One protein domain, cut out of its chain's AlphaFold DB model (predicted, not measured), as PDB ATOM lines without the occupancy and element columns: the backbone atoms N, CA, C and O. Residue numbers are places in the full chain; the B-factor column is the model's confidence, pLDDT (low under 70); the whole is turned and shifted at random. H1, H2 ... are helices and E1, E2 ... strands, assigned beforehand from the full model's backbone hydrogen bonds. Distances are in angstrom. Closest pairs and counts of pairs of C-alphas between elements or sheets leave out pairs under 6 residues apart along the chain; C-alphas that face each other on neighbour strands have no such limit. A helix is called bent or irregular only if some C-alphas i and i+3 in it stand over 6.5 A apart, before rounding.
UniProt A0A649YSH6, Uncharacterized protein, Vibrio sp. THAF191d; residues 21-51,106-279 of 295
ATOM      1  N   HIS A  21     164.387 122.987 199.419       77.81
ATOM      2  CA  HIS A  21     164.191 122.235 198.179       77.81
ATOM      3  C   HIS A  21     163.020 122.760 197.345       77.81
ATOM      4  O   HIS A  21     162.995 122.554 196.132       77.81
ATOM      5  N   SER A  22     162.125 123.545 197.946       81.62
ATOM      6  CA  SER A  22     160.876 123.999 197.331       81.62
ATOM      7  C   SER A  22     161.043 124.673 195.968       81.62
ATOM      8  O   SER A  22     160.252 124.434 195.064       81.62
ATOM      9  N   ASP A  23     162.077 125.493 195.764       80.94
ATOM     10  CA  ASP A  23     162.290 126.124 194.452       80.94
ATOM     11  C   ASP A  23     162.658 125.086 193.375       80.94
ATOM     12  O   ASP A  23     162.251 125.220 192.221       80.94
ATOM     13  N   ALA A  24     163.407 124.038 193.731       75.81
ATOM     14  CA  ALA A  24     163.699 122.935 192.823       75.81
ATOM     15  C   ALA A  24     162.429 122.122 192.547       75.81
ATOM     16  O   ALA A  24     162.085 121.959 191.381       75.81
ATOM     17  N   GLU A  25     161.704 121.727 193.596       80.19
ATOM     18  CA  GLU A  25     160.458 120.954 193.514       80.19
ATOM     19  C   GLU A  25     159.404 121.654 192.644       80.19
ATOM     20  O   GLU A  25     158.814 121.016 191.775       80.19
ATOM     21  N   VAL A  26     159.208 122.975 192.807       82.12
ATOM     22  CA  VAL A  26     158.283 123.777 191.980       82.12
ATOM     23  C   VAL A  26     158.649 123.704 190.498       82.12
ATOM     24  O   VAL A  26     157.769 123.598 189.641       82.12
ATOM     25  N   ASN A  27     159.940 123.733 190.172       77.88
ATOM     26  CA  ASN A  27     160.369 123.590 188.785       77.88
ATOM     27  C   ASN A  27     160.092 122.174 188.256       77.88
ATOM     28  O   ASN A  27     159.697 122.019 187.104       77.88
ATOM     29  N   SER A  28     160.260 121.147 189.089       73.44
ATOM     30  CA  SER A  28     160.003 119.743 188.743       73.44
ATOM     31  C   SER A  28     158.540 119.484 188.414       73.44
ATOM     32  O   SER A  28     158.224 118.712 187.509       73.44
ATOM     33  N   ILE A  29     157.632 120.168 189.110       78.44
ATOM     34  CA  ILE A  29     156.187 120.026 188.910       78.44
ATOM     35  C   ILE A  29     155.610 120.965 187.852       78.44
ATOM     36  O   ILE A  29     154.405 120.938 187.610       78.44
ATOM     37  N   CYS A  30     156.431 121.753 187.151       79.69
ATOM     38  CA  CYS A  30     155.970 122.488 185.966       79.69
ATOM     39  C   CYS A  30     155.377 121.552 184.898       79.69
ATOM     40  O   CYS A  30     154.507 121.953 184.128       79.69
ATOM     41  N   GLU A  31     155.811 120.291 184.881       83.38
ATOM     42  CA  GLU A  31     155.301 119.248 183.991       83.38
ATOM     43  C   GLU A  31     154.152 118.431 184.632       83.38
ATOM     44  O   GLU A  31     153.682 117.458 184.053       83.38
ATOM     45  N   LEU A  32     153.627 118.824 185.801       87.88
ATOM     46  CA  LEU A  32     152.562 118.083 186.494       87.88
ATOM     47  C   LEU A  32     151.274 117.985 185.668       87.88
ATOM     48  O   LEU A  32     150.644 116.932 185.631       87.88
ATOM     49  N   LYS A  33     150.884 119.055 184.963       89.19
ATOM     50  CA  LYS A  33     149.710 119.001 184.077       89.19
ATOM     51  C   LYS A  33     149.915 117.997 182.943       89.19
ATOM     52  O   LYS A  33     149.004 117.229 182.657       89.19
ATOM     53  N   SER A  34     151.099 117.991 182.325       90.19
ATOM     54  CA  SER A  34     151.413 117.065 181.230       90.19
ATOM     55  C   SER A  34     151.512 115.619 181.724       90.19
ATOM     56  O   SER A  34     151.121 114.711 180.999       90.19
ATOM     57  N   LEU A  35     151.962 115.407 182.967       92.06
ATOM     58  CA  LEU A  35     151.938 114.106 183.634       92.06
ATOM     59  C   LEU A  35     150.509 113.604 183.845       92.06
ATOM     60  O   LEU A  35     150.199 112.483 183.457       92.06
ATOM     61  N   LEU A  36     149.642 114.429 184.441       91.25
ATOM     62  CA  LEU A  36     148.241 114.073 184.680       91.25
ATOM     63  C   LEU A  36     147.518 113.751 183.368       91.25
ATOM     64  O   LEU A  36     146.825 112.742 183.294       91.25
ATOM     65  N   ASP A  37     147.761 114.538 182.318       89.44
ATOM     66  CA  ASP A  37     147.223 114.269 180.980       89.44
ATOM     67  C   ASP A  37     147.744 112.949 180.399       89.44
ATOM     68  O   ASP A  37     146.985 112.197 179.797       89.44
ATOM     69  N   ALA A  38     149.029 112.638 180.588       90.12
ATOM     70  CA  ALA A  38     149.624 111.397 180.099       90.12
ATOM     71  C   ALA A  38     149.156 110.156 180.877       90.12
ATOM     72  O   ALA A  38     149.089 109.074 180.301       90.12
ATOM     73  N   LEU A  39     148.823 110.315 182.161       90.50
ATOM     74  CA  LEU A  39     148.176 109.291 182.989       90.50
ATOM     75  C   LEU A  39     146.663 109.191 182.737       90.50
ATOM     76  O   LEU A  39     146.035 108.280 183.270       90.50
ATOM     77  N   ASP A  40     146.096 110.122 181.964       87.38
ATOM     78  CA  ASP A  40     144.655 110.317 181.779       87.38
ATOM     79  C   ASP A  40     143.904 110.430 183.126       87.38
ATOM     80  O   ASP A  40     142.858 109.839 183.388       87.38
ATOM     81  N   LEU A  41     144.487 111.221 184.029       87.25
ATOM     82  CA  LEU A  41     143.935 111.553 185.335       87.25
ATOM     83  C   LEU A  41     143.548 113.030 185.370       87.25
ATOM     84  O   LEU A  41     144.327 113.912 185.016       87.25
ATOM     85  N   ALA A  42     142.357 113.322 185.879       82.94
ATOM     86  CA  ALA A  42     141.938 114.686 186.165       82.94
ATOM     87  C   ALA A  42     142.104 114.979 187.655       82.94
ATOM     88  O   ALA A  42     141.699 114.186 188.500       82.94
ATOM     89  N   THR A  43     142.639 116.147 187.997       78.00
ATOM     90  CA  THR A  43     142.526 116.666 189.364       78.00
ATOM     91  C   THR A  43     141.245 117.486 189.508       78.00
ATOM     92  O   THR A  43     140.772 118.100 188.549       78.00
ATOM     93  N   VAL A  44     140.671 117.493 190.708       68.19
ATOM     94  CA  VAL A  44     139.539 118.366 191.064       68.19
ATOM     95  C   VAL A  44     139.992 119.790 191.416       68.19
ATOM     96  O   VAL A  44     139.164 120.686 191.551       68.19
ATOM     97  N   PHE A  45     141.303 120.020 191.533       68.31
ATOM     98  CA  PHE A  45     141.880 121.296 191.941       68.31
ATOM     99  C   PHE A  45     142.473 122.078 190.768       68.31
ATOM    100  O   PHE A  45     142.985 121.518 189.800       68.31
ATOM    101  N   ASN A  46     142.479 123.407 190.881       75.06
ATOM    102  CA  ASN A  46     143.254 124.241 189.971       75.06
ATOM    103  C   ASN A  46     144.744 124.148 190.337       75.06
ATOM    104  O   ASN A  46     145.153 124.646 191.386       75.06
ATOM    105  N   LEU A  47     145.558 123.560 189.454       78.81
ATOM    106  CA  LEU A  47     147.007 123.408 189.648       78.81
ATOM    107  C   LEU A  47     147.743 124.740 189.858       78.81
ATOM    108  O   LEU A  47     148.805 124.754 190.470       78.81
ATOM    109  N   GLN A  48     147.180 125.870 189.416       79.00
ATOM    110  CA  GLN A  48     147.745 127.198 189.691       79.00
ATOM    111  C   GLN A  48     147.770 127.534 191.191       79.00
ATOM    112  O   GLN A  48     148.566 128.365 191.611       79.00
ATOM    113  N   ASN A  49     146.938 126.871 192.002       77.12
ATOM    114  CA  ASN A  49     146.876 127.063 193.453       77.12
ATOM    115  C   ASN A  49     147.852 126.160 194.225       77.12
ATOM    116  O   ASN A  49     147.878 126.221 195.455       77.12
ATOM    117  N   LEU A  50     148.613 125.306 193.531       80.75
ATOM    118  CA  LEU A  50     149.584 124.405 194.153       80.75
ATOM    119  C   LEU A  50     150.787 125.178 194.703       80.75
ATOM    120  O   LEU A  50     151.327 124.821 195.748       80.75
ATOM    121  N   THR A  51     151.180 126.254 194.022       86.88
ATOM    122  CA  THR A  51     152.365 127.047 194.358       86.88
ATOM    123  C   THR A  51     152.079 128.538 194.293       86.88
ATOM    124  O   THR A  51     151.330 128.990 193.431       86.88
ATOM    125  N   VAL A 106     157.463 116.216 208.819       62.94
ATOM    126  CA  VAL A 106     157.270 114.804 209.163       62.94
ATOM    127  C   VAL A 106     158.315 114.007 208.414       62.94
ATOM    128  O   VAL A 106     158.353 114.006 207.183       62.94
ATOM    129  N   ASP A 107     159.141 113.299 209.172       62.62
ATOM    130  CA  ASP A 107     160.178 112.461 208.595       62.62
ATOM    131  C   ASP A 107     159.572 111.424 207.642       62.62
ATOM    132  O   ASP A 107     158.651 110.679 207.989       62.62
ATOM    133  N   GLY A 108     160.118 111.387 206.426       64.31
ATOM    134  CA  GLY A 108     159.760 110.403 205.415       64.31
ATOM    135  C   GLY A 108     158.390 110.617 204.788       64.31
ATOM    136  O   GLY A 108     157.764 109.620 204.455       64.31
ATOM    137  N   GLY A 109     157.931 111.860 204.636       67.31
ATOM    138  CA  GLY A 109     156.719 112.190 203.892       67.31
ATOM    139  C   GLY A 109     156.917 112.557 202.442       67.31
ATOM    140  O   GLY A 109     157.910 113.201 202.141       67.31
ATOM    141  N   CYS A 110     156.007 112.164 201.552       74.06
ATOM    142  CA  CYS A 110     156.092 112.553 200.149       74.06
ATOM    143  C   CYS A 110     155.752 114.031 199.959       74.06
ATOM    144  O   CYS A 110     154.844 114.564 200.604       74.06
ATOM    145  N   ASP A 111     156.455 114.672 199.031       79.12
ATOM    146  CA  ASP A 111     156.388 116.125 198.922       79.12
ATOM    147  C   ASP A 111     155.046 116.581 198.334       79.12
ATOM    148  O   ASP A 111     154.563 117.645 198.696       79.12
ATOM    149  N   ILE A 112     154.396 115.796 197.460       82.88
ATOM    150  CA  ILE A 112     153.111 116.176 196.852       82.88
ATOM    151  C   ILE A 112     152.075 115.060 196.964       82.88
ATOM    152  O   ILE A 112     152.331 113.911 196.606       82.88
ATOM    153  N   ILE A 113     150.862 115.419 197.384       81.38
ATOM    154  CA  ILE A 113     149.690 114.540 197.397       81.38
ATOM    155  C   ILE A 113     148.523 115.226 196.683       81.38
ATOM    156  O   ILE A 113     148.164 116.358 197.005       81.38
ATOM    157  N   LEU A 114     147.906 114.531 195.724       81.31
ATOM    158  CA  LEU A 114     146.808 115.054 194.911       81.31
ATOM    159  C   LEU A 114     145.625 114.091 194.871       81.31
ATOM    160  O   LEU A 114     145.772 112.916 194.534       81.31
ATOM    161  N   THR A 115     144.425 114.615 195.107       80.00
ATOM    162  CA  THR A 115     143.189 113.906 194.761       80.00
ATOM    163  C   THR A 115     142.972 113.971 193.254       80.00
ATOM    164  O   THR A 115     142.968 115.059 192.656       80.00
ATOM    165  N   VAL A 116     142.774 112.805 192.645       82.88
ATOM    166  CA  VAL A 116     142.574 112.652 191.202       82.88
ATOM    167  C   VAL A 116     141.392 111.729 190.907       82.88
ATOM    168  O   VAL A 116     140.946 110.963 191.760       82.88
ATOM    169  N   ARG A 117     140.857 111.828 189.692       80.94
ATOM    170  CA  ARG A 117     139.722 111.048 189.190       80.94
ATOM    171  C   ARG A 117     139.958 110.616 187.749       80.94
ATOM    172  O   ARG A 117     140.706 111.268 187.018       80.94
ATOM    173  N   VAL A 118     139.261 109.564 187.337       80.38
ATOM    174  CA  VAL A 118     139.240 109.104 185.944       80.38
ATOM    175  C   VAL A 118     138.126 109.857 185.186       80.38
ATOM    176  O   VAL A 118     137.000 109.873 185.684       80.38
ATOM    177  N   PRO A 119     138.388 110.504 184.030       68.75
ATOM    178  CA  PRO A 119     137.492 111.523 183.465       68.75
ATOM    179  C   PRO A 119     136.107 111.095 182.958       68.75
ATOM    180  O   PRO A 119     135.255 111.966 182.964       68.75
ATOM    181  N   GLU A 120     135.886 109.848 182.511       60.66
ATOM    182  CA  GLU A 120     134.569 109.196 182.226       60.66
ATOM    183  C   GLU A 120     134.676 108.093 181.152       60.66
ATOM    184  O   GLU A 120     133.787 107.249 181.045       60.66
ATOM    185  N   ALA A 121     135.771 108.025 180.392       51.97
ATOM    186  CA  ALA A 121     136.049 106.911 179.488       51.97
ATOM    187  C   ALA A 121     137.009 105.937 180.173       51.97
ATOM    188  O   ALA A 121     138.083 106.322 180.624       51.97
ATOM    189  N   HIS A 122     136.599 104.676 180.298       52.50
ATOM    190  CA  HIS A 122     137.409 103.629 180.904       52.50
ATOM    191  C   HIS A 122     138.816 103.599 180.305       52.50
ATOM    192  O   HIS A 122     138.987 103.170 179.166       52.50
ATOM    193  N   ILE A 123     139.828 103.940 181.104       50.16
ATOM    194  CA  ILE A 123     141.192 103.527 180.772       50.16
ATOM    195  C   ILE A 123     141.225 101.999 180.868       50.16
ATOM    196  O   ILE A 123     141.811 101.364 180.000       50.16
ATOM    197  N   ARG A 124     140.566 101.390 181.881       56.31
ATOM    198  CA  ARG A 124     140.562  99.932 182.143       56.31
ATOM    199  C   ARG A 124     139.379  99.487 182.993       56.31
ATOM    200  O   ARG A 124     138.906 100.250 183.828       56.31
ATOM    201  N   ASN A 125     139.016  98.206 182.913       63.78
ATOM    202  CA  ASN A 125     138.060  97.528 183.812       63.78
ATOM    203  C   ASN A 125     138.463  97.550 185.312       63.78
ATOM    204  O   ASN A 125     137.790  96.932 186.135       63.78
ATOM    205  N   LYS A 126     139.569  98.219 185.664       74.00
ATOM    206  CA  LYS A 126     140.167  98.264 187.000       74.00
ATOM    207  C   LYS A 126     139.454  99.235 187.941       74.00
ATOM    208  O   LYS A 126     139.265  98.906 189.108       74.00
ATOM    209  N   TRP A 127     139.032 100.398 187.437       79.62
ATOM    210  CA  TRP A 127     138.406 101.453 188.241       79.62
ATOM    211  C   TRP A 127     137.149 102.004 187.575       79.62
ATOM    212  O   TRP A 127     137.051 102.112 186.352       79.62
ATOM    213  N   LYS A 128     136.173 102.347 188.411       71.31
ATOM    214  CA  LYS A 128     134.921 102.994 188.014       71.31
ATOM    215  C   LYS A 128     135.070 104.516 188.115       71.31
ATOM    216  O   LYS A 128     135.987 105.005 188.772       71.31
ATOM    217  N   SER A 129     134.167 105.269 187.490       68.00
ATOM    218  CA  SER A 129     134.188 106.744 187.494       68.00
ATOM    219  C   SER A 129     134.072 107.370 188.893       68.00
ATOM    220  O   SER A 129     134.512 108.497 189.096       68.00
ATOM    221  N   ASP A 130     133.528 106.638 189.863       70.25
ATOM    222  CA  ASP A 130     133.393 107.018 191.273       70.25
ATOM    223  C   ASP A 130     134.575 106.569 192.151       70.25
ATOM    224  O   ASP A 130     134.593 106.833 193.354       70.25
ATOM    225  N   THR A 131     135.573 105.885 191.578       76.56
ATOM    226  CA  THR A 131     136.737 105.428 192.342       76.56
ATOM    227  C   THR A 131     137.564 106.630 192.782       76.56
ATOM    228  O   THR A 131     138.079 107.387 191.959       76.56
ATOM    229  N   LYS A 132     137.723 106.787 194.097       75.69
ATOM    230  CA  LYS A 132     138.561 107.832 194.679       75.69
ATOM    231  C   LYS A 132     140.029 107.427 194.568       75.69
ATOM    232  O   LYS A 132     140.427 106.377 195.081       75.69
ATOM    233  N   LEU A 133     140.827 108.250 193.894       83.38
ATOM    234  CA  LEU A 133     142.253 108.016 193.705       83.38
ATOM    235  C   LEU A 133     143.058 109.100 194.419       83.38
ATOM    236  O   LEU A 133     142.747 110.292 194.337       83.38
ATOM    237  N   LEU A 134     144.119 108.674 195.094       84.19
ATOM    238  CA  LEU A 134     145.081 109.561 195.733       84.19
ATOM    239  C   LEU A 134     146.452 109.336 195.108       84.19
ATOM    240  O   LEU A 134     146.991 108.240 195.209       84.19
ATOM    241  N   LEU A 135     147.006 110.360 194.469       87.62
ATOM    242  CA  LEU A 135     148.304 110.305 193.807       87.62
ATOM    243  C   LEU A 135     149.367 110.974 194.683       87.62
ATOM    244  O   LEU A 135     149.333 112.189 194.873       87.62
ATOM    245  N   GLY A 136     150.302 110.179 195.199       88.06
ATOM    246  CA  GLY A 136     151.531 110.651 195.832       88.06
ATOM    247  C   GLY A 136     152.642 110.822 194.798       88.06
ATOM    248  O   GLY A 136     152.864 109.936 193.971       88.06
ATOM    249  N   LEU A 137     153.326 111.960 194.843       88.19
ATOM    250  CA  LEU A 137     154.448 112.291 193.973       88.19
ATOM    251  C   LEU A 137     155.623 112.777 194.809       88.19
ATOM    252  O   LEU A 137     155.460 113.608 195.705       88.19
ATOM    253  N   ASP A 138     156.806 112.285 194.466       83.69
ATOM    254  CA  ASP A 138     158.050 112.651 195.136       83.69
ATOM    255  C   ASP A 138     159.052 113.222 194.117       83.69
ATOM    256  O   ASP A 138     159.714 112.463 193.400       83.69
ATOM    257  N   PRO A 139     159.095 114.553 193.932       72.69
ATOM    258  CA  PRO A 139     160.059 115.209 193.062       72.69
ATOM    259  C   PRO A 139     161.494 115.015 193.566       72.69
ATOM    260  O   PRO A 139     161.918 115.581 194.566       72.69
ATOM    261  N   PHE A 140     162.289 114.243 192.827       67.75
ATOM    262  CA  PHE A 140     163.694 114.015 193.147       67.75
ATOM    263  C   PHE A 140     164.577 115.182 192.730       67.75
ATOM    264  O   PHE A 140     164.598 115.499 191.550       67.75
ATOM    265  N   ALA A 141     165.434 115.708 193.609       54.06
ATOM    266  CA  ALA A 141     166.443 116.701 193.237       54.06
ATOM    267  C   ALA A 141     167.323 116.236 192.051       54.06
ATOM    268  O   ALA A 141     168.223 115.435 192.220       54.06
ATOM    269  N   ALA A 142     167.048 116.753 190.852       56.91
ATOM    270  CA  ALA A 142     167.880 116.812 189.643       56.91
ATOM    271  C   ALA A 142     168.928 115.696 189.405       56.91
ATOM    272  O   ALA A 142     169.944 115.602 190.088       56.91
ATOM    273  N   PHE A 143     168.800 114.977 188.287       63.38
ATOM    274  CA  PHE A 143     169.907 114.262 187.655       63.38
ATOM    275  C   PHE A 143     171.075 115.226 187.393       63.38
ATOM    276  O   PHE A 143     171.039 116.051 186.474       63.38
ATOM    277  N   GLU A 144     172.116 115.122 188.212       58.50
ATOM    278  CA  GLU A 144     173.409 115.745 187.970       58.50
ATOM    279  C   GLU A 144     174.227 114.762 187.120       58.50
ATOM    280  O   GLU A 144     174.707 113.743 187.614       58.50
ATOM    281  N   GLY A 145     174.315 115.015 185.811       54.12
ATOM    282  CA  GLY A 145     175.095 114.188 184.887       54.12
ATOM    283  C   GLY A 145     176.589 114.085 185.250       54.12
ATOM    284  O   GLY A 145     177.063 114.633 186.242       54.12
ATOM    285  N   LYS A 146     177.365 113.395 184.403       49.75
ATOM    286  CA  LYS A 146     178.779 112.997 184.615       49.75
ATOM    287  C   LYS A 146     179.795 114.115 184.947       49.75
ATOM    288  O   LYS A 146     180.938 113.790 185.254       49.75
ATOM    289  N   ASP A 147     179.406 115.387 184.968       44.44
ATOM    290  CA  ASP A 147     180.276 116.529 185.296       44.44
ATOM    291  C   ASP A 147     180.339 116.873 186.802       44.44
ATOM    292  O   ASP A 147     180.838 117.930 187.192       44.44
ATOM    293  N   ALA A 148     179.926 115.962 187.691       47.00
ATOM    294  CA  ALA A 148     180.081 116.092 189.149       47.00
ATOM    295  C   ALA A 148     181.528 115.846 189.658       47.00
ATOM    296  O   ALA A 148     181.743 115.373 190.774       47.00
ATOM    297  N   ALA A 149     182.546 116.177 188.855       40.69
ATOM    298  CA  ALA A 149     183.964 116.070 189.216       40.69
ATOM    299  C   ALA A 149     184.499 117.283 190.012       40.69
ATOM    300  O   ALA A 149     185.706 117.401 190.207       40.69
ATOM    301  N   SER A 150     183.631 118.187 190.488       41.31
ATOM    302  CA  SER A 150     184.024 119.237 191.440       41.31
ATOM    303  C   SER A 150     183.574 118.847 192.849       41.31
ATOM    304  O   SER A 150     182.402 118.551 193.079       41.31
ATOM    305  N   GLU A 151     184.517 118.816 193.787       41.56
ATOM    306  CA  GLU A 151     184.441 118.135 195.089       41.56
ATOM    307  C   GLU A 151     183.343 118.610 196.070       41.56
ATOM    308  O   GLU A 151     183.298 118.112 197.191       41.56
ATOM    309  N   ASN A 152     182.409 119.486 195.677       39.59
ATOM    310  CA  ASN A 152     181.377 120.042 196.564       39.59
ATOM    311  C   ASN A 152     179.914 119.964 196.063       39.59
ATOM    312  O   ASN A 152     179.044 120.597 196.657       39.59
ATOM    313  N   LYS A 153     179.592 119.153 195.043       42.72
ATOM    314  CA  LYS A 153     178.194 118.804 194.688       42.72
ATOM    315  C   LYS A 153     178.046 117.301 194.414       42.72
ATOM    316  O   LYS A 153     178.109 116.843 193.286       42.72
ATOM    317  N   LYS A 154     177.935 116.522 195.499       39.31
ATOM    318  CA  LYS A 154     177.726 115.055 195.529       39.31
ATOM    319  C   LYS A 154     176.294 114.697 195.968       39.31
ATOM    320  O   LYS A 154     176.101 113.850 196.849       39.31
ATOM    321  N   LEU A 155     175.300 115.369 195.409       45.25
ATOM    322  CA  LEU A 155     173.894 114.983 195.512       45.25
ATOM    323  C   LEU A 155     173.468 114.731 194.067       45.25
ATOM    324  O   LEU A 155     173.314 115.681 193.330       45.25
ATOM    325  N   CYS A 156     173.455 113.508 193.533       48.28
ATOM    326  CA  CYS A 156     172.186 112.769 193.497       48.28
ATOM    327  C   CYS A 156     172.281 111.395 192.785       48.28
ATOM    328  O   CYS A 156     171.348 110.944 192.133       48.28
ATOM    329  N   LEU A 157     173.412 110.688 192.878       56.88
ATOM    330  CA  LEU A 157     173.566 109.342 192.288       56.88
ATOM    331  C   LEU A 157     174.140 108.356 193.311       56.88
ATOM    332  O   LEU A 157     175.252 107.864 193.136       56.88
ATOM    333  N   LYS A 158     173.443 108.122 194.431       57.22
ATOM    334  CA  LYS A 158     173.999 107.285 195.513       57.22
ATOM    335  C   LYS A 158     173.516 105.839 195.509       57.22
ATOM    336  O   LYS A 158     174.329 104.977 195.822       57.22
ATOM    337  N   SER A 159     172.275 105.559 195.117       68.00
ATOM    338  CA  SER A 159     171.728 104.197 195.015       68.00
ATOM    339  C   SER A 159     170.221 104.258 194.774       68.00
ATOM    340  O   SER A 159     169.591 105.289 194.996       68.00
ATOM    341  N   TRP A 160     169.622 103.108 194.462       74.19
ATOM    342  CA  TRP A 160     168.178 102.898 194.555       74.19
ATOM    343  C   TRP A 160     167.568 103.188 195.934       74.19
ATOM    344  O   TRP A 160     166.363 103.340 196.033       74.19
ATOM    345  N   SER A 161     168.360 103.240 197.010       64.19
ATOM    346  CA  SER A 161     167.833 103.440 198.366       64.19
ATOM    347  C   SER A 161     167.501 104.898 198.694       64.19
ATOM    348  O   SER A 161     167.182 105.189 199.845       64.19
ATOM    349  N   ASP A 162     167.626 105.813 197.731       69.31
ATOM    350  CA  ASP A 162     167.146 107.179 197.893       69.31
ATOM    351  C   ASP A 162     165.617 107.176 197.984       69.31
ATOM    352  O   ASP A 162     164.926 106.744 197.059       69.31
ATOM    353  N   THR A 163     165.085 107.637 199.116       59.41
ATOM    354  CA  THR A 163     163.649 107.606 199.405       59.41
ATOM    355  C   THR A 163     162.833 108.385 198.383       59.41
ATOM    356  O   THR A 163     161.712 107.997 198.119       59.41
ATOM    357  N   HIS A 164     163.386 109.405 197.730       71.38
ATOM    358  CA  HIS A 164     162.669 110.100 196.657       71.38
ATOM    359  C   HIS A 164     162.471 109.230 195.397       71.38
ATOM    360  O   HIS A 164     161.557 109.459 194.609       71.38
ATOM    361  N   MET A 165     163.326 108.220 195.186       67.94
ATOM    362  CA  MET A 165     163.262 107.339 194.013       67.94
ATOM    363  C   MET A 165     162.389 106.107 194.236       67.94
ATOM    364  O   MET A 165     161.759 105.625 193.298       67.94
ATOM    365  N   ILE A 166     162.383 105.580 195.463       69.31
ATOM    366  CA  ILE A 166     161.570 104.410 195.838       69.31
ATOM    367  C   ILE A 166     160.289 104.780 196.564       69.31
ATOM    368  O   ILE A 166     159.476 103.906 196.814       69.31
ATOM    369  N   GLY A 167     160.119 106.060 196.871       67.31
ATOM    370  CA  GLY A 167     158.995 106.628 197.583       67.31
ATOM    371  C   GLY A 167     159.283 106.917 199.053       67.31
ATOM    372  O   GLY A 167     159.853 106.117 199.803       67.31
ATOM    373  N   LYS A 168     158.869 108.099 199.486       75.56
ATOM    374  CA  LYS A 168     158.604 108.426 200.882       75.56
ATOM    375  C   LYS A 168     157.199 107.977 201.264       75.56
ATOM    376  O   LYS A 168     156.356 107.708 200.412       75.56
ATOM    377  N   SER A 169     156.950 107.875 202.562       70.06
ATOM    378  CA  SER A 169     155.623 107.564 203.082       70.06
ATOM    379  C   SER A 169     154.620 108.581 202.552       70.06
ATOM    380  O   SER A 169     154.859 109.786 202.594       70.06
ATOM    381  N   MET A 170     153.466 108.108 202.108       68.00
ATOM    382  CA  MET A 170     152.282 108.935 201.947       68.00
ATOM    383  C   MET A 170     151.772 109.255 203.347       68.00
ATOM    384  O   MET A 170     150.798 108.656 203.808       68.00
ATOM    385  N   ASN A 171     152.508 110.125 204.044       59.19
ATOM    386  CA  ASN A 171     152.067 110.764 205.260       59.19
ATOM    387  C   ASN A 171     151.156 111.944 204.876       59.19
ATOM    388  O   ASN A 171     151.351 112.648 203.894       59.19
ATOM    389  N   ALA A 172     150.075 112.106 205.596       51.69
ATOM    390  CA  ALA A 172     148.918 112.794 205.092       51.69
ATOM    391  C   ALA A 172     148.416 113.703 206.184       51.69
ATOM    392  O   ALA A 172     147.257 113.647 206.580       51.69
ATOM    393  N   SER A 173     149.318 114.497 206.741       47.72
ATOM    394  CA  SER A 173     148.974 115.311 207.895       47.72
ATOM    395  C   SER A 173     147.820 116.283 207.588       47.72
ATOM    396  O   SER A 173     147.045 116.606 208.481       47.72
ATOM    397  N   ALA A 174     147.645 116.681 206.320       42.38
ATOM    398  CA  ALA A 174     146.467 117.398 205.832       42.38
ATOM    399  C   ALA A 174     145.246 116.486 205.545       42.38
ATOM    400  O   ALA A 174     144.112 116.951 205.639       42.38
ATOM    401  N   LEU A 175     145.425 115.193 205.231       46.12
ATOM    402  CA  LEU A 175     144.315 114.257 204.947       46.12
ATOM    403  C   LEU A 175     143.704 113.635 206.211       46.12
ATOM    404  O   LEU A 175     142.583 113.141 206.147       46.12
ATOM    405  N   THR A 176     144.393 113.673 207.356       41.22
ATOM    406  CA  THR A 176     143.836 113.255 208.658       41.22
ATOM    407  C   THR A 176     142.821 114.256 209.218       41.22
ATOM    408  O   THR A 176     142.150 113.956 210.202       41.22
ATOM    409  N   GLN A 177     142.705 115.440 208.610       40.41
ATOM    410  CA  GLN A 177     141.802 116.503 209.045       40.41
ATOM    411  C   GLN A 177     140.399 116.397 208.475       40.41
ATOM    412  O   GLN A 177     139.486 116.955 209.057       40.41
ATOM    413  N   TYR A 178     140.213 115.713 207.353       38.75
ATOM    414  CA  TYR A 178     138.888 115.490 206.801       38.75
ATOM    415  C   TYR A 178     138.393 114.162 207.352       38.75
ATOM    416  O   TYR A 178     139.029 113.128 207.144       38.75
ATOM    417  N   GLY A 179     137.276 114.179 208.080       39.41
ATOM    418  CA  GLY A 179     136.605 112.947 208.470       39.41
ATOM    419  C   GLY A 179     136.284 112.122 207.223       39.41
ATOM    420  O   GLY A 179     135.333 112.415 206.521       39.41
ATOM    421  N   SER A 180     137.091 111.099 206.950       47.31
ATOM    422  CA  SER A 180     136.757 109.963 206.086       47.31
ATOM    423  C   SER A 180     136.223 110.276 204.669       47.31
ATOM    424  O   SER A 180     135.091 109.919 204.336       47.31
ATOM    425  N   PRO A 181     137.072 110.790 203.762       47.91
ATOM    426  CA  PRO A 181     136.926 110.449 202.344       47.91
ATOM    427  C   PRO A 181     138.141 109.719 201.744       47.91
ATOM    428  O   PRO A 181     138.047 109.310 200.589       47.91
ATOM    429  N   PHE A 182     139.235 109.532 202.501       53.91
ATOM    430  CA  PHE A 182     140.529 109.067 201.971       53.91
ATOM    431  C   PHE A 182     141.008 107.680 202.433       53.91
ATOM    432  O   PHE A 182     141.916 107.136 201.806       53.91
ATOM    433  N   GLU A 183     140.418 107.084 203.479       58.09
ATOM    434  CA  GLU A 183     140.714 105.682 203.850       58.09
ATOM    435  C   GLU A 183     140.320 104.721 202.716       58.09
ATOM    436  O   GLU A 183     141.061 103.791 202.401       58.09
ATOM    437  N   ASP A 184     139.217 105.026 202.030       65.81
ATOM    438  CA  ASP A 184     138.698 104.251 200.899       65.81
ATOM    439  C   ASP A 184     139.364 104.598 199.554       65.81
ATOM    440  O   ASP A 184     138.981 104.062 198.509       65.81
ATOM    441  N   CYS A 185     140.345 105.511 199.533       76.69
ATOM    442  CA  CYS A 185     141.048 105.847 198.299       76.69
ATOM    443  C   CYS A 185     141.993 104.724 197.876       76.69
ATOM    444  O   CYS A 185     142.802 104.222 198.662       76.69
ATOM    445  N   THR A 186     142.002 104.431 196.576       84.75
ATOM    446  CA  THR A 186     143.125 103.705 195.984       84.75
ATOM    447  C   THR A 186     144.320 104.652 195.900       84.75
ATOM    448  O   THR A 186     144.250 105.714 195.275       84.75
ATOM    449  N   LYS A 187     145.415 104.273 196.559       85.88
ATOM    450  CA  LYS A 187     146.652 105.052 196.619       85.88
ATOM    451  C   LYS A 187     147.544 104.682 195.440       85.88
ATOM    452  O   LYS A 187     147.851 103.512 195.245       85.88
ATOM    453  N   LEU A 188     147.946 105.683 194.674       90.56
ATOM    454  CA  LEU A 188     148.875 105.593 193.557       90.56
ATOM    455  C   LEU A 188     150.130 106.375 193.923       90.56
ATOM    456  O   LEU A 188     150.027 107.438 194.535       90.56
ATOM    457  N   TYR A 189     151.299 105.881 193.532       90.56
ATOM    458  CA  TYR A 189     152.548 106.543 193.882       90.56
ATOM    459  C   TYR A 189     153.592 106.460 192.777       90.56
ATOM    460  O   TYR A 189     153.778 105.394 192.193       90.56
ATOM    461  N   ALA A 190     154.307 107.562 192.550       91.00
ATOM    462  CA  ALA A 190     155.504 107.583 191.721       91.00
ATOM    463  C   ALA A 190     156.556 108.574 192.243       91.00
ATOM    464  O   ALA A 190     156.239 109.711 192.597       91.00
ATOM    465  N   GLY A 191     157.825 108.168 192.203       89.31
ATOM    466  CA  GLY A 191     158.943 109.111 192.248       89.31
ATOM    467  C   GLY A 191     159.085 109.833 190.907       89.31
ATOM    468  O   GLY A 191     158.769 109.265 189.853       89.31
ATOM    469  N   LEU A 192     159.577 111.072 190.916       88.44
ATOM    470  CA  LEU A 192     159.801 111.857 189.699       88.44
ATOM    471  C   LEU A 192     161.283 112.180 189.512       88.44
ATOM    472  O   LEU A 192     161.851 112.948 190.280       88.44
ATOM    473  N   LEU A 193     161.894 111.665 188.446       87.94
ATOM    474  CA  LEU A 193     163.272 111.960 188.060       87.94
ATOM    475  C   LEU A 193     163.304 113.085 187.023       87.94
ATOM    476  O   LEU A 193     162.854 112.905 185.896       87.94
ATOM    477  N   HIS A 194     163.894 114.228 187.362       83.69
ATOM    478  CA  HIS A 194     164.042 115.364 186.447       83.69
ATOM    479  C   HIS A 194     165.506 115.782 186.288       83.69
ATOM    480  O   HIS A 194     166.366 115.371 187.056       83.69
ATOM    481  N   GLY A 195     165.812 116.620 185.300       79.44
ATOM    482  CA  GLY A 195     167.127 117.237 185.124       79.44
ATOM    483  C   GLY A 195     167.312 118.500 185.959       79.44
ATOM    484  O   GLY A 195     166.406 118.955 186.660       79.44
ATOM    485  N   ILE A 196     168.497 119.103 185.878       76.19
ATOM    486  CA  ILE A 196     168.844 120.315 186.637       76.19
ATOM    487  C   ILE A 196     167.789 121.416 186.450       76.19
ATOM    488  O   ILE A 196     167.467 121.812 185.326       76.19
ATOM    489  N   GLY A 197     167.274 121.919 187.578       72.75
ATOM    490  CA  GLY A 197     166.248 122.963 187.612       72.75
ATOM    491  C   GLY A 197     164.889 122.519 187.063       72.75
ATOM    492  O   GLY A 197     164.237 123.314 186.397       72.75
ATOM    493  N   GLY A 198     164.500 121.254 187.266       75.88
ATOM    494  CA  GLY A 198     163.190 120.720 186.861       75.88
ATOM    495  C   GLY A 198     163.043 120.426 185.365       75.88
ATOM    496  O   GLY A 198     161.943 120.165 184.886       75.88
ATOM    497  N   LYS A 199     164.133 120.490 184.594       83.12
ATOM    498  CA  LYS A 199     164.073 120.326 183.136       83.12
ATOM    499  C   LYS A 199     163.810 118.872 182.727       83.12
ATOM    500  O   LYS A 199     164.292 117.960 183.397       83.12
ATOM    501  N   PRO A 200     163.139 118.641 181.585       88.00
ATOM    502  CA  PRO A 200     163.087 117.320 180.972       88.00
ATOM    503  C   PRO A 200     164.484 116.776 180.655       88.00
ATOM    504  O   PRO A 200     165.366 117.530 180.240       88.00
ATOM    505  N   LEU A 201     164.650 115.463 180.795       87.94
ATOM    506  CA  LEU A 201     165.892 114.743 180.530       87.94
ATOM    507  C   LEU A 201     165.972 114.266 179.082       87.94
ATOM    508  O   LEU A 201     165.011 113.755 178.505       87.94
ATOM    509  N   GLN A 202     167.145 114.363 178.481       89.00
ATOM    510  CA  GLN A 202     167.417 113.680 177.228       89.00
ATOM    511  C   GLN A 202     167.419 112.169 177.451       89.00
ATOM    512  O   GLN A 202     167.832 111.678 178.500       89.00
ATOM    513  N   LYS A 203     167.042 111.411 176.418       87.31
ATOM    514  CA  LYS A 203     167.089 109.942 176.469       87.31
ATOM    515  C   LYS A 203     168.449 109.404 176.939       87.31
ATOM    516  O   LYS A 203     168.501 108.502 177.761       87.31
ATOM    517  N   ARG A 204     169.546 110.012 176.478       87.00
ATOM    518  CA  ARG A 204     170.901 109.631 176.901       87.00
ATOM    519  C   ARG A 204     171.130 109.812 178.405       87.00
ATOM    520  O   ARG A 204     171.796 108.984 179.003       87.00
ATOM    521  N   GLU A 205     170.597 110.877 178.999       88.06
ATOM    522  CA  GLU A 205     170.731 111.149 180.436       88.06
ATOM    523  C   GLU A 205     169.970 110.109 181.264       88.06
ATOM    524  O   GLU A 205     170.487 109.607 182.258       88.06
ATOM    525  N   LEU A 206     168.779 109.719 180.804       88.88
ATOM    526  CA  LEU A 206     168.006 108.625 181.391       88.88
ATOM    527  C   LEU A 206     168.749 107.284 181.301       88.88
ATOM    528  O   LEU A 206     168.813 106.545 182.284       88.88
ATOM    529  N   ASP A 207     169.337 106.978 180.143       87.69
ATOM    530  CA  ASP A 207     170.119 105.756 179.940       87.69
ATOM    531  C   ASP A 207     171.386 105.744 180.818       87.69
ATOM    532  O   ASP A 207     171.686 104.733 181.454       87.69
ATOM    533  N   ASP A 208     172.096 106.876 180.912       85.75
ATOM    534  CA  ASP A 208     173.257 107.047 181.793       85.75
ATOM    535  C   ASP A 208     172.871 106.872 183.277       85.75
ATOM    536  O   ASP A 208     173.605 106.222 184.027       85.75
ATOM    537  N   TRP A 209     171.719 107.406 183.707       86.12
ATOM    538  CA  TRP A 209     171.193 107.198 185.062       86.12
ATOM    539  C   TRP A 209     170.908 105.721 185.332       86.12
ATOM    540  O   TRP A 209     171.346 105.175 186.344       86.12
ATOM    541  N   LEU A 210     170.209 105.054 184.411       86.50
ATOM    542  CA  LEU A 210     169.818 103.656 184.575       86.50
ATOM    543  C   LEU A 210     171.046 102.746 184.642       86.50
ATOM    544  O   LEU A 210     171.086 101.830 185.459       86.50
ATOM    545  N   GLU A 211     172.066 103.015 183.828       85.06
ATOM    546  CA  GLU A 211     173.330 102.281 183.879       85.06
ATOM    547  C   GLU A 211     174.044 102.466 185.224       85.06
ATOM    548  O   GLU A 211     174.482 101.487 185.827       85.06
ATOM    549  N   ALA A 212     174.080 103.693 185.755       81.06
ATOM    550  CA  ALA A 212     174.616 103.947 187.092       81.06
ATOM    551  C   ALA A 212     173.838 103.182 188.178       81.06
ATOM    552  O   ALA A 212     174.423 102.692 189.148       81.06
ATOM    553  N   MET A 213     172.525 103.033 188.000       81.69
ATOM    554  CA  MET A 213     171.672 102.312 188.933       81.69
ATOM    555  C   MET A 213     171.799 100.793 188.841       81.69
ATOM    556  O   MET A 213     171.658 100.149 189.869       81.69
ATOM    557  N   LYS A 214     172.145 100.196 187.693       80.44
ATOM    558  CA  LYS A 214     172.371  98.734 187.584       80.44
ATOM    559  C   LYS A 214     173.517  98.222 188.453       80.44
ATOM    560  O   LYS A 214     173.525  97.054 188.833       80.44
ATOM    561  N   HIS A 215     174.485  99.079 188.780       73.56
ATOM    562  CA  HIS A 215     175.544  98.748 189.737       73.56
ATOM    563  C   HIS A 215     175.032  98.622 191.180       73.56
ATOM    564  O   HIS A 215     175.738  98.096 192.038       73.56
ATOM    565  N   ASN A 216     173.805  99.072 191.440       75.00
ATOM    566  CA  ASN A 216     173.092  98.907 192.690       75.00
ATOM    567  C   ASN A 216     171.956  97.897 192.470       75.00
ATOM    568  O   ASN A 216     171.207  97.991 191.499       75.00
ATOM    569  N   SER A 217     171.791  96.924 193.363       76.38
ATOM    570  CA  SER A 217     170.653  96.006 193.262       76.38
ATOM    571  C   SER A 217     169.334  96.783 193.303       76.38
ATOM    572  O   SER A 217     169.169  97.670 194.145       76.38
ATOM    573  N   SER A 218     168.408  96.433 192.406       76.88
ATOM    574  CA  SER A 218     167.040  96.966 192.388       76.88
ATOM    575  C   SER A 218     166.382  96.807 193.772       76.88
ATOM    576  O   SER A 218     166.640  95.803 194.454       76.88
ATOM    577  N   PRO A 219     165.540  97.761 194.212       81.12
ATOM    578  CA  PRO A 219     164.791  97.657 195.454       81.12
ATOM    579  C   PRO A 219     164.043  96.332 195.561       81.12
ATOM    580  O   PRO A 219     163.462  95.826 194.598       81.12
ATOM    581  N   SER A 220     164.001  95.770 196.767       83.38
ATOM    582  CA  SER A 220     163.155  94.606 197.041       83.38
ATOM    583  C   SER A 220     161.668  94.966 197.106       83.38
ATOM    584  O   SER A 220     160.832  94.075 197.014       83.38
ATOM    585  N   LYS A 221     161.347  96.250 197.300       87.88
ATOM    586  CA  LYS A 221     159.981  96.776 197.358       87.88
ATOM    587  C   LYS A 221     159.484  97.198 195.965       87.88
ATOM    588  O   LYS A 221     160.324  97.496 195.112       87.88
ATOM    589  N   PRO A 222     158.156  97.247 195.753       91.44
ATOM    590  CA  PRO A 222     157.566  97.853 194.564       91.44
ATOM    591  C   PRO A 222     157.990  99.313 194.433       91.44
ATOM    592  O   PRO A 222     158.177  99.989 195.447       91.44
ATOM    593  N   PHE A 223     158.128  99.787 193.202       91.06
ATOM    594  CA  PHE A 223     158.344 101.202 192.928       91.06
ATOM    595  C   PHE A 223     157.869 101.565 191.524       91.06
ATOM    596  O   PHE A 223     157.873 100.739 190.605       91.06
ATOM    597  N   VAL A 224     157.551 102.844 191.341       93.19
ATOM    598  CA  VAL A 224     157.375 103.464 190.030       93.19
ATOM    599  C   VAL A 224     158.187 104.747 189.992       93.19
ATOM    600  O   VAL A 224     158.096 105.573 190.899       93.19
ATOM    601  N   LEU A 225     158.969 104.918 188.928       92.19
ATOM    602  CA  LEU A 225     159.720 106.140 188.670       92.19
ATOM    603  C   LEU A 225     159.319 106.689 187.306       92.19
ATOM    604  O   LEU A 225     159.364 105.970 186.306       92.19
ATOM    605  N   LEU A 226     158.949 107.965 187.271       93.25
ATOM    606  CA  LEU A 226     158.556 108.679 186.062       93.25
ATOM    607  C   LEU A 226     159.527 109.827 185.795       93.25
ATOM    608  O   LEU A 226     160.025 110.456 186.722       93.25
ATOM    609  N   ALA A 227     159.791 110.125 184.530       91.81
ATOM    610  CA  ALA A 227     160.690 111.201 184.141       91.81
ATOM    611  C   ALA A 227     160.139 111.981 182.941       91.81
ATOM    612  O   ALA A 227     159.813 111.362 181.920       91.81
ATOM    613  N   PRO A 228     160.070 113.325 182.996       92.06
ATOM    614  CA  PRO A 228     159.832 114.105 181.800       92.06
ATOM    615  C   PRO A 228     161.071 113.993 180.915       92.06
ATOM    616  O   PRO A 228     162.204 114.163 181.369       92.06
ATOM    617  N   SER A 229     160.869 113.712 179.634       92.38
ATOM    618  CA  SER A 229     161.941 113.471 178.682       92.38
ATOM    619  C   SER A 229     161.727 114.194 177.362       92.38
ATOM    620  O   SER A 229     160.608 114.514 176.957       92.38
ATOM    621  N   VAL A 230     162.836 114.449 176.675       91.50
ATOM    622  CA  VAL A 230     162.866 114.985 175.322       91.50
ATOM    623  C   VAL A 230     163.624 114.044 174.394       91.50
ATOM    624  O   VAL A 230     164.725 113.579 174.695       91.50
ATOM    625  N   THR A 231     163.038 113.793 173.226       85.81
ATOM    626  CA  THR A 231     163.664 113.043 172.133       85.81
ATOM    627  C   THR A 231     163.626 113.843 170.835       85.81
ATOM    628  O   THR A 231     162.867 114.804 170.702       85.81
ATOM    629  N   ILE A 232     164.451 113.454 169.865       82.62
ATOM    630  CA  ILE A 232     164.443 114.033 168.520       82.62
ATOM    631  C   ILE A 232     163.562 113.147 167.638       82.62
ATOM    632  O   ILE A 232     163.884 111.990 167.382       82.62
ATOM    633  N   GLY A 233     162.430 113.690 167.189       78.81
ATOM    634  CA  GLY A 233     161.514 113.011 166.277       78.81
ATOM    635  C   GLY A 233     162.045 112.922 164.842       78.81
ATOM    636  O   GLY A 233     163.054 113.531 164.485       78.81
ATOM    637  N   SER A 234     161.304 112.220 163.982       74.69
ATOM    638  CA  SER A 234     161.656 111.940 162.575       74.69
ATOM    639  C   SER A 234     161.904 113.178 161.703       74.69
ATOM    640  O   SER A 234     162.578 113.086 160.682       74.69
ATOM    641  N   LEU A 235     161.398 114.345 162.112       84.00
ATOM    642  CA  LEU A 235     161.586 115.632 161.431       84.00
ATOM    643  C   LEU A 235     162.623 116.536 162.120       84.00
ATOM    644  O   LEU A 235     162.615 117.747 161.911       84.00
ATOM    645  N   GLY A 236     163.456 115.987 163.009       80.75
ATOM    646  CA  GLY A 236     164.427 116.759 163.792       80.75
ATOM    647  C   GLY A 236     163.796 117.635 164.883       80.75
ATOM    648  O   GLY A 236     164.480 118.457 165.488       80.75
ATOM    649  N   ARG A 237     162.489 117.490 165.134       85.75
ATOM    650  CA  ARG A 237     161.762 118.262 166.150       85.75
ATOM    651  C   ARG A 237     161.933 117.634 167.523       85.75
ATOM    652  O   ARG A 237     161.875 116.414 167.652       85.75
ATOM    653  N   VAL A 238     162.073 118.477 168.540       85.62
ATOM    654  CA  VAL A 238     162.041 118.034 169.934       85.62
ATOM    655  C   VAL A 238     160.623 117.588 170.274       85.62
ATOM    656  O   VAL A 238     159.679 118.370 170.164       85.62
ATOM    657  N   VAL A 239     160.484 116.332 170.676       86.88
ATOM    658  CA  VAL A 239     159.236 115.745 171.160       86.88
ATOM    659  C   VAL A 239     159.373 115.564 172.664       86.88
ATOM    660  O   VAL A 239     160.280 114.867 173.122       86.88
ATOM    661  N   LYS A 240     158.493 116.224 173.421       88.00
ATOM    662  CA  LYS A 240     158.353 116.003 174.861       88.00
ATOM    663  C   LYS A 240     157.508 114.756 175.098       88.00
ATOM    664  O   LYS A 240     156.482 114.586 174.445       88.00
ATOM    665  N   GLN A 241     157.925 113.924 176.037       91.25
ATOM    666  CA  GLN A 241     157.186 112.744 176.471       91.25
ATOM    667  C   GLN A 241     157.530 112.422 177.920       91.25
ATOM    668  O   GLN A 241     158.606 112.775 178.395       91.25
ATOM    669  N   TRP A 242     156.646 111.716 178.609       93.94
ATOM    670  CA  TRP A 242     156.977 111.098 179.886       93.94
ATOM    671  C   TRP A 242     157.522 109.694 179.648       93.94
ATOM    672  O   TRP A 242     157.048 108.986 178.762       93.94
ATOM    673  N   MET A 243     158.525 109.310 180.426       94.69
ATOM    674  CA  MET A 243     159.114 107.975 180.443       94.69
ATOM    675  C   MET A 243     158.907 107.371 181.824       94.69
ATOM    676  O   MET A 243     158.849 108.108 182.806       94.69
ATOM    677  N   GLY A 244     158.843 106.048 181.917       94.62
ATOM    678  CA  GLY A 244     158.755 105.372 183.201       94.62
ATOM    679  C   GLY A 244     159.496 104.046 183.252       94.62
ATOM    680  O   GLY A 244     159.817 103.446 182.223       94.62
ATOM    681  N   ILE A 245     159.748 103.619 184.483       94.06
ATOM    682  CA  ILE A 245     160.198 102.284 184.875       94.06
ATOM    683  C   ILE A 245     159.404 101.861 186.108       94.06
ATOM    684  O   ILE A 245     158.963 102.712 186.886       94.06
ATOM    685  N   PHE A 246     159.228 100.559 186.302       94.00
ATOM    686  CA  PHE A 246     158.507 100.068 187.470       94.00
ATOM    687  C   PHE A 246     158.937  98.671 187.898       94.00
ATOM    688  O   PHE A 246     159.521  97.911 187.118       94.00
ATOM    689  N   LYS A 247     158.576  98.348 189.137       92.12
ATOM    690  CA  LYS A 247     158.536  97.008 189.707       92.12
ATOM    691  C   LYS A 247     157.278  96.874 190.561       92.12
ATOM    692  O   LYS A 247     157.014  97.748 191.385       92.12
ATOM    693  N   ASP A 248     156.516  95.807 190.368       90.12
ATOM    694  CA  ASP A 248     155.275  95.560 191.107       90.12
ATOM    695  C   ASP A 248     155.497  94.732 192.397       90.12
ATOM    696  O   ASP A 248     156.627  94.384 192.758       90.12
ATOM    697  N   GLY A 249     154.413  94.416 193.117       86.38
ATOM    698  CA  GLY A 249     154.444  93.548 194.299       86.38
ATOM    699  C   GLY A 249     154.656  92.062 194.017       86.38
ATOM    700  O   GLY A 249     155.009  91.324 194.940       86.38
ATOM    701  N   SER A 250     154.476  91.611 192.773       87.62
ATOM    702  CA  SER A 250     154.711  90.222 192.362       87.62
ATOM    703  C   SER A 250     156.187  89.944 192.043       87.62
ATOM    704  O   SER A 250     156.627  88.792 192.069       87.62
ATOM    705  N   GLY A 251     156.965  91.005 191.814       82.25
ATOM    706  CA  GLY A 251     158.363  90.955 191.407       82.25
ATOM    707  C   GLY A 251     158.567  91.115 189.900       82.25
ATOM    708  O   GLY A 251     159.714  91.039 189.458       82.25
ATOM    709  N   GLU A 252     157.507  91.351 189.120       85.94
ATOM    710  CA  GLU A 252     157.631  91.753 187.720       85.94
ATOM    711  C   GLU A 252     158.240  93.158 187.643       85.94
ATOM    712  O   GLU A 252     157.813  94.087 188.331       85.94
ATOM    713  N   GLU A 253     159.261  93.322 186.800       89.69
ATOM    714  CA  GLU A 253     159.960  94.592 186.630       89.69
ATOM    715  C   GLU A 253     160.166  94.953 185.156       89.69
ATOM    716  O   GLU A 253     160.445  94.113 184.296       89.69
ATOM    717  N   ARG A 254     160.070  96.253 184.870       91.38
ATOM    718  CA  ARG A 254     160.405  96.868 183.583       91.38
ATOM    719  C   ARG A 254     161.483  97.919 183.817       91.38
ATOM    720  O   ARG A 254     161.219  99.119 183.846       91.38
ATOM    721  N   LEU A 255     162.722  97.457 183.993       88.00
ATOM    722  CA  LEU A 255     163.904  98.301 184.224       88.00
ATOM    723  C   LEU A 255     164.503  98.836 182.914       88.00
ATOM    724  O   LEU A 255     165.707  98.762 182.675       88.00
ATOM    725  N   SER A 256     163.644  99.353 182.047       91.38
ATOM    726  CA  SER A 256     164.010 100.040 180.812       91.38
ATOM    727  C   SER A 256     163.075 101.220 180.646       91.38
ATOM    728  O   SER A 256     161.872 101.042 180.818       91.38
ATOM    729  N   TRP A 257     163.595 102.391 180.289       93.25
ATOM    730  CA  TRP A 257     162.762 103.570 180.080       93.25
ATOM    731  C   TRP A 257     161.762 103.337 178.945       93.25
ATOM    732  O   TRP A 257     162.143 103.299 177.772       93.25
ATOM    733  N   ILE A 258     160.485 103.211 179.304       94.62
ATOM    734  CA  ILE A 258     159.366 103.008 178.377       94.62
ATOM    735  C   ILE A 258     158.532 104.296 178.328       94.62
ATOM    736  O   ILE A 258     158.316 104.912 179.377       94.62
ATOM    737  N   PRO A 259     158.065 104.742 177.148       94.06
ATOM    738  CA  PRO A 259     157.150 105.874 177.051       94.06
ATOM    739  C   PRO A 259     155.888 105.665 177.892       94.06
ATOM    740  O   PRO A 259     155.269 104.602 177.853       94.06
ATOM    741  N   LEU A 260     155.458 106.697 178.619       93.38
ATOM    742  CA  LEU A 260     154.285 106.616 179.489       93.38
ATOM    743  C   LEU A 260     153.019 106.269 178.697       93.38
ATOM    744  O   LEU A 260     152.199 105.508 179.189       93.38
ATOM    745  N   SER A 261     152.913 106.713 177.440       91.38
ATOM    746  CA  SER A 261     151.830 106.332 176.522       91.38
ATOM    747  C   SER A 261     151.722 104.825 176.276       91.38
ATOM    748  O   SER A 261     150.646 104.340 175.947       91.38
ATOM    749  N   GLU A 262     152.824 104.084 176.409       92.06
ATOM    750  CA  GLU A 262     152.833 102.622 176.333       92.06
ATOM    751  C   GLU A 262     152.561 102.015 177.716       92.06
ATOM    752  O   GLU A 262     151.725 101.122 177.844       92.06
ATOM    753  N   LEU A 263     153.190 102.541 178.775       92.62
ATOM    754  CA  LEU A 263     153.006 102.054 180.149       92.62
ATOM    755  C   LEU A 263     151.553 102.132 180.622       92.62
ATOM    756  O   LEU A 263     151.044 101.174 181.200       92.62
ATOM    757  N   VAL A 264     150.844 103.220 180.308       90.88
ATOM    758  CA  VAL A 264     149.428 103.389 180.673       90.88
ATOM    759  C   VAL A 264     148.489 102.440 179.934       90.88
ATOM    760  O   VAL A 264     147.292 102.467 180.228       90.88
ATOM    761  N   THR A 265     149.009 101.536 179.088       88.38
ATOM    762  CA  THR A 265     148.291 100.393 178.480       88.38
ATOM    763  C   THR A 265     148.606  99.018 179.113       88.38
ATOM    764  O   THR A 265     147.845  98.077 178.918       88.38
ATOM    765  N   LEU A 266     149.622  98.914 179.989       89.50
ATOM    766  CA  LEU A 266     149.994  97.713 180.772       89.50
ATOM    767  C   LEU A 266     149.325  97.636 182.160       89.50
ATOM    768  O   LEU A 266     149.326  98.632 182.886       89.50
ATOM    769  N   ASP A 267     148.678  96.518 182.510       89.19
ATOM    770  CA  ASP A 267     147.930  96.398 183.786       89.19
ATOM    771  C   ASP A 267     148.900  96.412 184.973       89.19
ATOM    772  O   ASP A 267     148.649  97.066 185.990       89.19
ATOM    773  N   GLU A 268     150.062  95.803 184.745       92.12
ATOM    774  CA  GLU A 268     151.203  95.662 185.638       92.12
ATOM    775  C   GLU A 268     151.766  97.026 186.057       92.12
ATOM    776  O   GLU A 268     152.182  97.205 187.198       92.12
ATOM    777  N   PHE A 269     151.720  98.032 185.174       93.50
ATOM    778  CA  PHE A 269     152.120  99.399 185.522       93.50
ATOM    779  C   PHE A 269     151.203  99.990 186.599       93.50
ATOM    780  O   PHE A 269     151.670 100.576 187.575       93.50
ATOM    781  N   TRP A 270     149.887  99.821 186.454       92.00
ATOM    782  CA  TRP A 270     148.936 100.316 187.448       92.00
ATOM    783  C   TRP A 270     148.953  99.479 188.726       92.00
ATOM    784  O   TRP A 270     148.723 100.027 189.801       92.00
ATOM    785  N   ASP A 271     149.201  98.169 188.633       92.50
ATOM    786  CA  ASP A 271     149.465  97.336 189.815       92.50
ATOM    787  C   ASP A 271     150.704  97.832 190.559       92.50
ATOM    788  O   ASP A 271     150.629  98.052 191.766       92.50
ATOM    789  N   ALA A 272     151.785  98.160 189.848       93.94
ATOM    790  CA  ALA A 272     152.972  98.752 190.449       93.94
ATOM    791  C   ALA A 272     152.690 100.114 191.105       93.94
ATOM    792  O   ALA A 272     153.128 100.330 192.234       93.94
ATOM    793  N   MET A 273     151.922 101.011 190.472       93.06
ATOM    794  CA  MET A 273     151.512 102.288 191.089       93.06
ATOM    795  C   MET A 273     150.745 102.063 192.403       93.06
ATOM    796  O   MET A 273     151.007 102.749 193.394       93.06
ATOM    797  N   CYS A 274     149.818 101.097 192.421       91.94
ATOM    798  CA  CYS A 274     149.034 100.725 193.603       91.94
ATOM    799  C   CYS A 274     149.887 100.095 194.704       91.94
ATOM    800  O   CYS A 274     149.766 100.453 195.873       91.94
ATOM    801  N   ASP A 275     150.725  99.128 194.347       92.06
ATOM    802  CA  ASP A 275     151.561  98.402 195.296       92.06
ATOM    803  C   ASP A 275     152.641  99.308 195.882       92.06
ATOM    804  O   ASP A 275     152.936  99.209 197.073       92.06
ATOM    805  N   THR A 276     153.150 100.257 195.092       90.56
ATOM    806  CA  THR A 276     154.000 101.341 195.593       90.56
ATOM    807  C   THR A 276     153.208 102.212 196.573       90.56
ATOM    808  O   THR A 276     153.632 102.387 197.709       90.56
ATOM    809  N   GLY A 277     152.002 102.670 196.218       87.25
ATOM    810  CA  GLY A 277     151.154 103.437 197.143       87.25
ATOM    811  C   GLY A 277     150.907 102.729 198.481       87.25
ATOM    812  O   GLY A 277     151.051 103.340 199.539       87.25
ATOM    813  N   LYS A 278     150.617 101.421 198.457       86.00
ATOM    814  CA  LYS A 278     150.447 100.594 199.666       86.00
ATOM    815  C   LYS A 278     151.743 100.426 200.459       86.00
ATOM    816  O   LYS A 278     151.720 100.488 201.683       86.00
ATOM    817  N   ALA A 279     152.876 100.197 199.789       84.31
ATOM    818  CA  ALA A 279     154.172 100.008 200.446       84.31
ATOM    819  C   ALA A 279     154.647 101.260 201.205       84.31
ATOM    820  O   ALA A 279     155.476 101.149 202.115       84.31
TER     821      ALA A 279
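What this domain is: This is residues 21 to 51 and 106 to 279 of the 295 residues of an uncharacterized protein of Vibrio sp. THAF191d (UniProt A0A649YSH6). A strongly twisted sheet of six strands is the core and curls round a helix on each face, H1 on one and H3 on the other, while H5 packs on E3, E4 and E5. Between E1 and E3 the chain makes long loops that reach far from the core. The printed part has 205 residues, with five named helices and six named strands in the order H1 E1 E2 H2 E3 H3 E4 E5 E6 H4 H5; the class is mixed, helices and strands. The sheet, mixed, has the order E1 E2 E3 E4 E5 E6. The whole is compact, with a radius of gyration of the C-alphas of 16.7 A and spans of 51 by 43 by 38 A.

How they stand to each other: Begin at H1, residues 22 to 38, on the sheet; its closest C-alphas to E2, residues 133 to 143, are Glu 25 and Pro 139, 5.8 A apart. E1, residues 112 to 117, forms an antiparallel hairpin with E2; find N 114 and O 135 at 2.9 A. E2 is parallel to E3, residues 186 to 195, with N 136 and O 188 at 2.8 A. H2, residues 163 to 166, lies over E3 at a height over the sheet of 6.6 A. H3, residues 203 to 214, is on the same face as H2. E3 is parallel to E4, residues 223 to 232, with N 193 and O 226 at 2.8 A; the closest C-alphas of H3 and E4 are Lys 203 and Thr 231, 6.3 A apart. E2, H2, E3 and E3, H3, E4 are strand-helix-strand units, parallel neighbours with a helix between, and both crossovers are right-handed. H1, the sheet and H3 are three layers. E4, E5, residues 238 to 247, and E6, residues 253 to 259, are a meander, each strand the antiparallel neighbour of the one before; look at N 227 and O 243, 2.8 A, and N 244 and O 258, 2.8 A. H4, residues 260 to 263, is on the opposite face from H3. H5, residues 267 to 279, is on the sheet; its closest C-alphas to E3 are Gly 277 and Tyr 189, 4.7 A apart. Every O i to N i+4 pair is within hydrogen-bond range in H3 and H5, against 9 of 13 in H1; H2 and H4 are too short for one.

Where its parts are: Find C-alpha 22 at (160.876, 123.999, 197.331); from there H1 runs 24.1 A, irregular, with C-alphas 30 and 33 7.4 A apart. E2 is 29.0 A long, E3 29.6 A, E4 28.2 A, bending by 50 degrees at residue 228, and E5 29.1 A. H5 ends at C-alpha 279, (154.172, 100.008, 200.446).

The domain as a whole: The farthest C-alphas, Gly 179 and Leu 235, are 53.3 A apart. Residues 52 to 105 are not printed, and C-alphas 51 and 106 across the cut are 19.8 A apart. The links E1 to E2, E2 to H2 and H2 to E3 are long. Mean pLDDT of the printed part is 77.0; 55 residues are under 70, among them 140 to 159 and 170 to 184.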